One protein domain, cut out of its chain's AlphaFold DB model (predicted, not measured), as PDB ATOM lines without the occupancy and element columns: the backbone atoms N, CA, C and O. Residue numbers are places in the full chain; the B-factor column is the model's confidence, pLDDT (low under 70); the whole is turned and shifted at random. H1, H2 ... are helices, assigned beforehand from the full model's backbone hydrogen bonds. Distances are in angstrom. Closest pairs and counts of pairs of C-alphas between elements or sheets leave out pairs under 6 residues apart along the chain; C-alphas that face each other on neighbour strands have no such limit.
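What this domain is: This is residues 6 to 71 of the 91 residues of the protein "Phage integrase N-terminal SAM-like domain-containing protein" of Marine Group I thaumarchaeote (UniProt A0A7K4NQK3). Two long helices, H2 and H4, about perpendicular to each other, make an open frame in which the last part of H2 comes near H4, at Phe 30 and Tyr 57. The short helix H1 folds back beside the first part of H2, the four-residue H3 lies near the first residue of H1 on the way to H4, and after H4 the chain folds back into the short H5, with Leu 70 near Ile 58. The 66 printed residues have five named helices, in the order H1, H2, H3, H4, H5, and no named strand; the class is all helix. The whole is only just compact, close to loose, with a radius of gyration of the C-alphas of 12.6 A and spans of 31 by 28 by 18 A.

Where its parts are: H1 is residues 6 to 12, 10.1 A from first to last C-alpha, and begins with C-alpha 6 at (130.814, 133.308, 54.158). H2, residues 17 to 33, is the longest helix by residues and measures 24.3 A; C-alpha 33 stands at (115.329, 141.849, 59.676). H3 is residues 40 to 43, 5.4 A long. H4, residues 47 to 61, measures 21.3 A. H5 is residues 67 to 71, 6.1 A long, and ends with C-alpha 71 at (118.070, 146.767, 43.240).

How they stand to each other: H1 and H2 are close but not clearly touching, with the closest C-alphas, those of Asn 11 and Lys 20, 6.2 A apart. They run opposite ways at a shallow tilt of 18 degrees. H1 and H3 only just touch, with 3 pairs of C-alphas within 8 A; the closest are those of Ser 6 and Asp 40, 5.5 A apart. H2 and H3 are apart, but only just, with their closest C-alphas at 8.2 A. H2 and H4 are close but not clearly touching, about perpendicular at 85 degrees, with the C-alphas of Phe 30 and Tyr 57 closest at 7.3 A. H3 is close to H4 but not clearly touching, through the C-alphas of Leu 42 and Leu 50 at 7.9 A. H4 and H5 are likewise close but not clearly touching, with the C-alphas of Ile 58 and Leu 70 closest at 6.7 A. H5 is apart from H1, H2 and H3, and H1 is apart from H4. In H1, H2, H4 and H5 every O i to N i+4 pair is within hydrogen-bond range; H3 is too short for such a pair, and its one O i to N i+3 pair is within range.

The domain as a whole: The two C-alphas farthest apart, those of His 12 and Gly 63, are 32.5 A apart. The printed part, residues 6 to 71, has no cut. The links from H1 to H2, H3 to H4 and H4 to H5 are tight, the link from H2 to H3 is short, and no link is long. Residues 44 to 49, of which 47 to 49 belong to H4, and residues 63 to 68 stand free. The mean pLDDT of the printed part is 93.7, and no printed residue is under 70.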
ATOM      1  N   SER A   6     131.723 132.779  55.172       93.69
ATOM      2  CA  SER A   6     130.814 133.308  54.158       93.69
ATOM      3  C   SER A   6     131.067 134.771  53.802       93.69
ATOM      4  O   SER A   6     131.001 135.162  52.635       93.69
ATOM      5  N   ILE A   7     131.435 135.582  54.798       94.94
ATOM      6  CA  ILE A   7     131.777 136.998  54.619       94.94
ATOM      7  C   ILE A   7     133.157 137.171  53.992       94.94
ATOM      8  O   ILE A   7     133.351 138.082  53.189       94.94
ATOM      9  N   ILE A   8     134.119 136.313  54.339       93.62
ATOM     10  CA  ILE A   8     135.452 136.340  53.724       93.62
ATOM     11  C   ILE A   8     135.320 136.098  52.219       93.62
ATOM     12  O   ILE A   8     135.787 136.913  51.426       93.62
ATOM     13  N   ILE A   9     134.620 135.034  51.824       92.81
ATOM     14  CA  ILE A   9     134.422 134.666  50.415       92.81
ATOM     15  C   ILE A   9     133.684 135.770  49.659       92.81
ATOM     16  O   ILE A   9     134.126 136.197  48.594       92.81
ATOM     17  N   PHE A  10     132.618 136.300  50.254       94.44
ATOM     18  CA  PHE A  10     131.879 137.422  49.692       94.44
ATOM     19  C   PHE A  10     132.752 138.662  49.456       94.44
ATOM     20  O   PHE A  10     132.727 139.246  48.375       94.44
ATOM     21  N   ASN A  11     133.568 139.052  50.439       93.94
ATOM     22  CA  ASN A  11     134.459 140.202  50.302       93.94
ATOM     23  C   ASN A  11     135.555 139.974  49.254       93.94
ATOM     24  O   ASN A  11     135.965 140.932  48.606       93.94
ATOM     25  N   HIS A  12     136.032 138.740  49.070       92.38
ATOM     26  CA  HIS A  12     136.997 138.423  48.013       92.38
ATOM     27  C   HIS A  12     136.404 138.546  46.604       92.38
ATOM     28  O   HIS A  12     137.144 138.840  45.668       92.38
ATOM     29  N   ALA A  13     135.087 138.382  46.449       91.06
ATOM     30  CA  ALA A  13     134.400 138.528  45.166       91.06
ATOM     31  C   ALA A  13     134.260 139.990  44.699       91.06
ATOM     32  O   ALA A  13     133.935 140.246  43.542       91.06
ATOM     33  N   ILE A  14     134.485 140.960  45.590       94.31
ATOM     34  CA  ILE A  14     134.264 142.383  45.325       94.31
ATOM     35  C   ILE A  14     135.611 143.104  45.347       94.31
ATOM     36  O   ILE A  14     136.298 143.113  46.360       94.31
ATOM     37  N   SER A  15     135.989 143.776  44.262       92.50
ATOM     38  CA  SER A  15     137.272 144.498  44.217       92.50
ATOM     39  C   SER A  15     137.221 145.871  44.900       92.50
ATOM     40  O   SER A  15     138.204 146.311  45.484       92.50
ATOM     41  N   SER A  16     136.077 146.558  44.842       95.50
ATOM     42  CA  SER A  16     135.911 147.916  45.378       95.50
ATOM     43  C   SER A  16     135.568 147.906  46.869       95.50
ATOM     44  O   SER A  16     134.524 147.388  47.265       95.50
ATOM     45  N   GLU A  17     136.390 148.562  47.692       94.25
ATOM     46  CA  GLU A  17     136.131 148.735  49.132       94.25
ATOM     47  C   GLU A  17     134.823 149.486  49.416       94.25
ATOM     48  O   GLU A  17     134.091 149.154  50.353       94.25
ATOM     49  N   ALA A  18     134.484 150.471  48.577       94.69
ATOM     50  CA  ALA A  18     133.215 151.183  48.692       94.69
ATOM     51  C   ALA A  18     132.034 150.226  48.466       94.69
ATOM     52  O   ALA A  18     131.092 150.205  49.258       94.69
ATOM     53  N   THR A  19     132.121 149.376  47.438       94.31
ATOM     54  CA  THR A  19     131.091 148.372  47.146       94.31
ATOM     55  C   THR A  19     130.989 147.345  48.269       94.31
ATOM     56  O   THR A  19     129.875 147.064  48.705       94.31
ATOM     57  N   LYS A  20     132.117 146.858  48.814       95.38
ATOM     58  CA  LYS A  20     132.126 145.952  49.980       95.38
ATOM     59  C   LYS A  20     131.348 146.548  51.141       95.38
ATOM     60  O   LYS A  20     130.466 145.896  51.691       95.38
ATOM     61  N   LYS A  21     131.633 147.802  51.498       95.38
ATOM     62  CA  LYS A  21     130.964 148.475  52.617       95.38
ATOM     63  C   LYS A  21     129.457 148.589  52.395       95.38
ATOM     64  O   LYS A  21     128.685 148.303  53.310       95.38
ATOM     65  N   CYS A  22     129.034 148.992  51.198       94.94
ATOM     66  CA  CYS A  22     127.615 149.115  50.874       94.94
ATOM     67  C   CYS A  22     126.907 147.755  50.913       94.94
ATOM     68  O   CYS A  22     125.878 147.611  51.568       94.94
ATOM     69  N   TYR A  23     127.502 146.736  50.300       96.56
ATOM     70  CA  TYR A  23     126.925 145.400  50.240       96.56
ATOM     71  C   TYR A  23     126.879 144.717  51.615       96.56
ATOM     72  O   TYR A  23     125.863 144.126  51.975       96.56
ATOM     73  N   LEU A  24     127.922 144.864  52.440       95.62
ATOM     74  CA  LEU A  24     127.918 144.376  53.823       95.62
ATOM     75  C   LEU A  24     126.815 145.027  54.663       95.62
ATOM     76  O   LEU A  24     126.216 144.362  55.507       95.62
ATOM     77  N   ASN A  25     126.515 146.308  54.433       95.94
ATOM     78  CA  ASN A  25     125.400 146.972  55.108       95.94
ATOM     79  C   ASN A  25     124.046 146.379  54.697       95.94
ATOM     80  O   ASN A  25     123.175 146.223  55.552       95.94
ATOM     81  N   GLU A  26     123.867 146.019  53.425       96.00
ATOM     82  CA  GLU A  26     122.647 145.346  52.966       96.00
ATOM     83  C   GLU A  26     122.511 143.943  53.573       96.00
ATOM     84  O   GLU A  26     121.447 143.611  54.101       96.00
ATOM     85  N   LEU A  27     123.598 143.162  53.631       95.94
ATOM     86  CA  LEU A  27     123.602 141.863  54.318       95.94
ATOM     87  C   LEU A  27     123.280 141.998  55.807       95.94
ATOM     88  O   LEU A  27     122.493 141.220  56.349       95.94
ATOM     89  N   LYS A  28     123.853 143.004  56.476       95.94
ATOM     90  CA  LYS A  28     123.571 143.290  57.884       95.94
ATOM     91  C   LYS A  28     122.086 143.588  58.098       95.94
ATOM     92  O   LYS A  28     121.483 142.988  58.984       95.94
ATOM     93  N   ARG A  29     121.487 144.448  57.267       95.88
ATOM     94  CA  ARG A  29     120.053 144.784  57.336       95.88
ATOM     95  C   ARG A  29     119.167 143.559  57.136       95.88
ATOM     96  O   ARG A  29     118.209 143.385  57.881       95.88
ATOM     97  N   PHE A  30     119.476 142.719  56.151       96.44
ATOM     98  CA  PHE A  30     118.732 141.485  55.897       96.44
ATOM     99  C   PHE A  30     118.807 140.521  57.090       96.44
ATOM    100  O   PHE A  30     117.787 140.035  57.582       96.44
ATOM    101  N   LYS A  31     120.019 140.308  57.616       95.31
ATOM    102  CA  LYS A  31     120.264 139.474  58.796       95.31
ATOM    103  C   LYS A  31     119.499 139.985  60.022       95.31
ATOM    104  O   LYS A  31     118.899 139.193  60.743       95.31
ATOM    105  N   GLU A  32     119.516 141.296  60.261       96.19
ATOM    106  CA  GLU A  32     118.792 141.940  61.365       96.19
ATOM    107  C   GLU A  32     117.272 141.833  61.201       96.19
ATOM    108  O   GLU A  32     116.582 141.540  62.176       96.19
ATOM    109  N   PHE A  33     116.755 141.984  59.977       96.19
ATOM    110  CA  PHE A  33     115.329 141.849  59.676       96.19
ATOM    111  C   PHE A  33     114.784 140.465  60.063       96.19
ATOM    112  O   PHE A  33     113.750 140.372  60.722       96.19
ATOM    113  N   TYR A  34     115.527 139.401  59.746       96.19
ATOM    114  CA  TYR A  34     115.174 138.026  60.121       96.19
ATOM    115  C   TYR A  34     115.715 137.580  61.485       96.19
ATOM    116  O   TYR A  34     115.527 136.426  61.868       96.19
ATOM    117  N   LYS A  35     116.375 138.474  62.236       95.50
ATOM    118  CA  LYS A  35     116.990 138.186  63.546       95.50
ATOM    119  C   LYS A  35     117.957 136.999  63.515       95.50
ATOM    120  O   LYS A  35     118.061 136.229  64.468       95.50
ATOM    121  N   ILE A  36     118.690 136.861  62.418       94.25
ATOM    122  CA  ILE A  36     119.656 135.785  62.238       94.25
ATOM    123  C   ILE A  36     120.947 136.151  62.972       94.25
ATOM    124  O   ILE A  36     121.422 137.294  62.953       94.25
ATOM    125  N   ARG A  37     121.526 135.179  63.673       91.50
ATOM    126  CA  ARG A  37     122.683 135.426  64.533       91.50
ATOM    127  C   ARG A  37     123.942 135.713  63.717       91.50
ATOM    128  O   ARG A  37     124.605 136.727  63.945       91.50
ATOM    129  N   ASP A  38     124.224 134.875  62.732       91.88
ATOM    130  CA  ASP A  38     125.459 134.877  61.951       91.88
ATOM    131  C   ASP A  38     125.186 134.659  60.450       91.88
ATOM    132  O   ASP A  38     124.107 134.228  60.056       91.88
ATOM    133  N   TYR A  39     126.132 135.064  59.606       93.81
ATOM    134  CA  TYR A  39     126.037 134.986  58.149       93.81
ATOM    135  C   TYR A  39     126.266 133.566  57.628       93.81
ATOM    136  O   TYR A  39     125.632 133.187  56.654       93.81
ATOM    137  N   ASP A  40     127.095 132.755  58.291       92.62
ATOM    138  CA  ASP A  40     127.293 131.349  57.906       92.62
ATOM    139  C   ASP A  40     125.975 130.548  58.026       92.62
ATOM    140  O   ASP A  40     125.663 129.715  57.178       92.62
ATOM    141  N   SER A  41     125.114 130.868  59.001       92.12
ATOM    142  CA  SER A  41     123.764 130.291  59.086       92.12
ATOM    143  C   SER A  41     122.901 130.584  57.854       92.12
ATOM    144  O   SER A  41     122.063 129.759  57.507       92.12
ATOM    145  N   LEU A  42     123.093 131.720  57.168       92.12
ATOM    146  CA  LEU A  42     122.350 132.036  55.940       92.12
ATOM    147  C   LEU A  42     122.704 131.079  54.801       92.12
ATOM    148  O   LEU A  42     121.831 130.734  54.017       92.12
ATOM    149  N   THR A  43     123.956 130.628  54.716       91.38
ATOM    150  CA  THR A  43     124.425 129.794  53.598       91.38
ATOM    151  C   THR A  43     124.051 128.320  53.754       91.38
ATOM    152  O   THR A  43     124.277 127.537  52.841       91.38
ATOM    153  N   THR A  44     123.519 127.925  54.912       89.94
ATOM    154  CA  THR A  44     123.092 126.542  55.200       89.94
ATOM    155  C   THR A  44     121.577 126.359  55.117       89.94
ATOM    156  O   THR A  44     121.073 125.252  55.299       89.94
ATOM    157  N   MET A  45     120.832 127.441  54.868       90.19
ATOM    158  CA  MET A  45     119.382 127.377  54.732       90.19
ATOM    159  C   MET A  45     118.976 126.734  53.409       90.19
ATOM    160  O   MET A  45     119.668 126.851  52.401       90.19
ATOM    161  N   ASP A  46     117.804 126.100  53.414       89.81
ATOM    162  CA  ASP A  46     117.198 125.568  52.199       89.81
ATOM    163  C   ASP A  46     117.032 126.673  51.127       89.81
ATOM    164  O   ASP A  46     116.510 127.751  51.447       89.81
ATOM    165  N   PRO A  47     117.425 126.427  49.859       89.31
ATOM    166  CA  PRO A  47     117.348 127.430  48.799       89.31
ATOM    167  C   PRO A  47     115.943 127.991  48.557       89.31
ATOM    168  O   PRO A  47     115.803 129.190  48.315       89.31
ATOM    169  N   LYS A  48     114.882 127.172  48.666       90.00
ATOM    170  CA  LYS A  48     113.503 127.662  48.485       90.00
ATOM    171  C   LYS A  48     113.108 128.587  49.629       90.00
ATOM    172  O   LYS A  48     112.500 129.631  49.400       90.00
ATOM    173  N   LYS A  49     113.492 128.235  50.859       92.38
ATOM    174  CA  LYS A  49     113.284 129.101  52.024       92.38
ATOM    175  C   LYS A  49     114.030 130.429  51.878       92.38
ATOM    176  O   LYS A  49     113.456 131.474  52.176       92.38
ATOM    177  N   LEU A  50     115.277 130.404  51.405       92.94
ATOM    178  CA  LEU A  50     116.055 131.620  51.151       92.94
ATOM    179  C   LEU A  50     115.393 132.512  50.105       92.94
ATOM    180  O   LEU A  50     115.275 133.713  50.332       92.94
ATOM    181  N   GLN A  51     114.914 131.931  49.005       92.31
ATOM    182  CA  GLN A  51     114.207 132.677  47.970       92.31
ATOM    183  C   GLN A  51     112.985 133.409  48.545       92.31
ATOM    184  O   GLN A  51     112.875 134.624  48.385       92.31
ATOM    185  N   MET A  52     112.126 132.704  49.288       95.75
ATOM    186  CA  MET A  52     110.965 133.311  49.951       95.75
ATOM    187  C   MET A  52     111.367 134.453  50.892       95.75
ATOM    188  O   MET A  52     110.751 135.513  50.888       95.75
ATOM    189  N   MET A  53     112.436 134.274  51.673       95.69
ATOM    190  CA  MET A  53     112.925 135.317  52.579       95.69
ATOM    191  C   MET A  53     113.428 136.561  51.831       95.69
ATOM    192  O   MET A  53     113.244 137.689  52.286       95.69
ATOM    193  N   ILE A  54     114.072 136.394  50.677       95.25
ATOM    194  CA  ILE A  54     114.501 137.532  49.855       95.25
ATOM    195  C   ILE A  54     113.276 138.265  49.295       95.25
ATOM    196  O   ILE A  54     113.206 139.492  49.387       95.25
ATOM    197  N   GLU A  55     112.297 137.533  48.764       95.12
ATOM    198  CA  GLU A  55     111.058 138.099  48.218       95.12
ATOM    199  C   GLU A  55     110.283 138.894  49.280       95.12
ATOM    200  O   GLU A  55     109.994 140.078  49.071       95.12
ATOM    201  N   ASP A  56     110.049 138.300  50.451       97.06
ATOM    202  CA  ASP A  56     109.376 138.934  51.591       97.06
ATOM    203  C   ASP A  56     110.099 140.209  52.049       97.06
ATOM    204  O   ASP A  56     109.476 141.251  52.283       97.06
ATOM    205  N   TYR A  57     111.431 140.160  52.143       95.88
ATOM    206  CA  TYR A  57     112.248 141.312  52.517       95.88
ATOM    207  C   TYR A  57     112.108 142.471  51.523       95.88
ATOM    208  O   TYR A  57     111.929 143.629  51.918       95.88
ATOM    209  N   ILE A  58     112.154 142.181  50.221       93.50
ATOM    210  CA  ILE A  58     112.009 143.201  49.178       93.50
ATOM    211  C   ILE A  58     110.584 143.750  49.143       93.50
ATOM    212  O   ILE A  58     110.410 144.967  49.045       93.50
ATOM    213  N   MET A  59     109.567 142.897  49.290       94.81
ATOM    214  CA  MET A  59     108.169 143.324  49.397       94.81
ATOM    215  C   MET A  59     107.954 144.257  50.590       94.81
ATOM    216  O   MET A  59     107.313 145.296  50.445       94.81
ATOM    217  N   GLN A  60     108.553 143.949  51.743       94.81
ATOM    218  CA  GLN A  60     108.455 144.767  52.952       94.81
ATOM    219  C   GLN A  60     109.112 146.146  52.802       94.81
ATOM    220  O   GLN A  60     108.670 147.106  53.448       94.81
ATOM    221  N   ARG A  61     110.148 146.258  51.962       92.88
ATOM    222  CA  ARG A  61     110.856 147.514  51.665       92.88
ATOM    223  C   ARG A  61     110.270 148.284  50.486       92.88
ATOM    224  O   ARG A  61     110.516 149.487  50.361       92.88
ATOM    225  N   LYS A  62     109.494 147.629  49.627       92.31
ATOM    226  CA  LYS A  62     108.832 148.259  48.484       92.31
ATOM    227  C   LYS A  62     107.928 149.399  48.963       92.31
ATOM    228  O   LYS A  62     107.161 149.246  49.906       92.31
ATOM    229  N   GLY A  63     108.061 150.570  48.340       90.06
ATOM    230  CA  GLY A  63     107.333 151.785  48.732       90.06
ATOM    231  C   GLY A  63     107.917 152.543  49.932       90.06
ATOM    232  O   GLY A  63     107.492 153.663  50.185       90.06
ATOM    233  N   LYS A  64     108.912 151.983  50.639       92.31
ATOM    234  CA  LYS A  64     109.636 152.662  51.734       92.31
ATOM    235  C   LYS A  64     111.000 153.200  51.312       92.31
ATOM    236  O   LYS A  64     111.563 154.051  51.989       92.31
ATOM    237  N   VAL A  65     111.554 152.666  50.226       92.00
ATOM    238  CA  VAL A  65     112.849 153.065  49.670       92.00
ATOM    239  C   VAL A  65     112.759 153.176  48.152       92.00
ATOM    240  O   VAL A  65     111.851 152.624  47.523       92.00
ATOM    241  N   GLU A  66     113.724 153.868  47.556       93.12
ATOM    242  CA  GLU A  66     113.829 154.001  46.107       93.12
ATOM    243  C   GLU A  66     114.120 152.663  45.413       93.12
ATOM    244  O   GLU A  66     114.737 151.756  45.979       93.12
ATOM    245  N   ARG A  67     113.732 152.552  44.135       90.69
ATOM    246  CA  ARG A  67     113.973 151.341  43.327       90.69
ATOM    247  C   ARG A  67     115.458 151.005  43.205       90.69
ATOM    248  O   ARG A  67     115.814 149.832  43.236       90.69
ATOM    249  N   SER A  68     116.309 152.025  43.100       91.19
ATOM    250  CA  SER A  68     117.772 151.900  43.089       91.19
ATOM    251  C   SER A  68     118.280 151.187  44.344       91.19
ATOM    252  O   SER A  68     119.088 150.269  44.248       91.19
ATOM    253  N   SER A  69     117.737 151.544  45.511       91.50
ATOM    254  CA  SER A  69     118.073 150.914  46.788       91.50
ATOM    255  C   SER A  69     117.612 149.458  46.849       91.50
ATOM    256  O   SER A  69     118.365 148.622  47.329       91.50
ATOM    257  N   LEU A  70     116.414 149.131  46.340       93.31
ATOM    258  CA  LEU A  70     115.937 147.738  46.272       93.31
ATOM    259  C   LEU A  70     116.814 146.882  45.356       93.31
ATOM    260  O   LEU A  70     117.180 145.769  45.723       93.31
ATOM    261  N   SER A  71     117.161 147.420  44.185       93.56
ATOM    262  CA  SER A  71     118.070 146.767  43.240       93.56
ATOM    263  C   SER A  71     119.426 146.504  43.893       93.56
ATOM    264  O   SER A  71     119.934 145.390  43.846       93.56
TER     265      SER A  71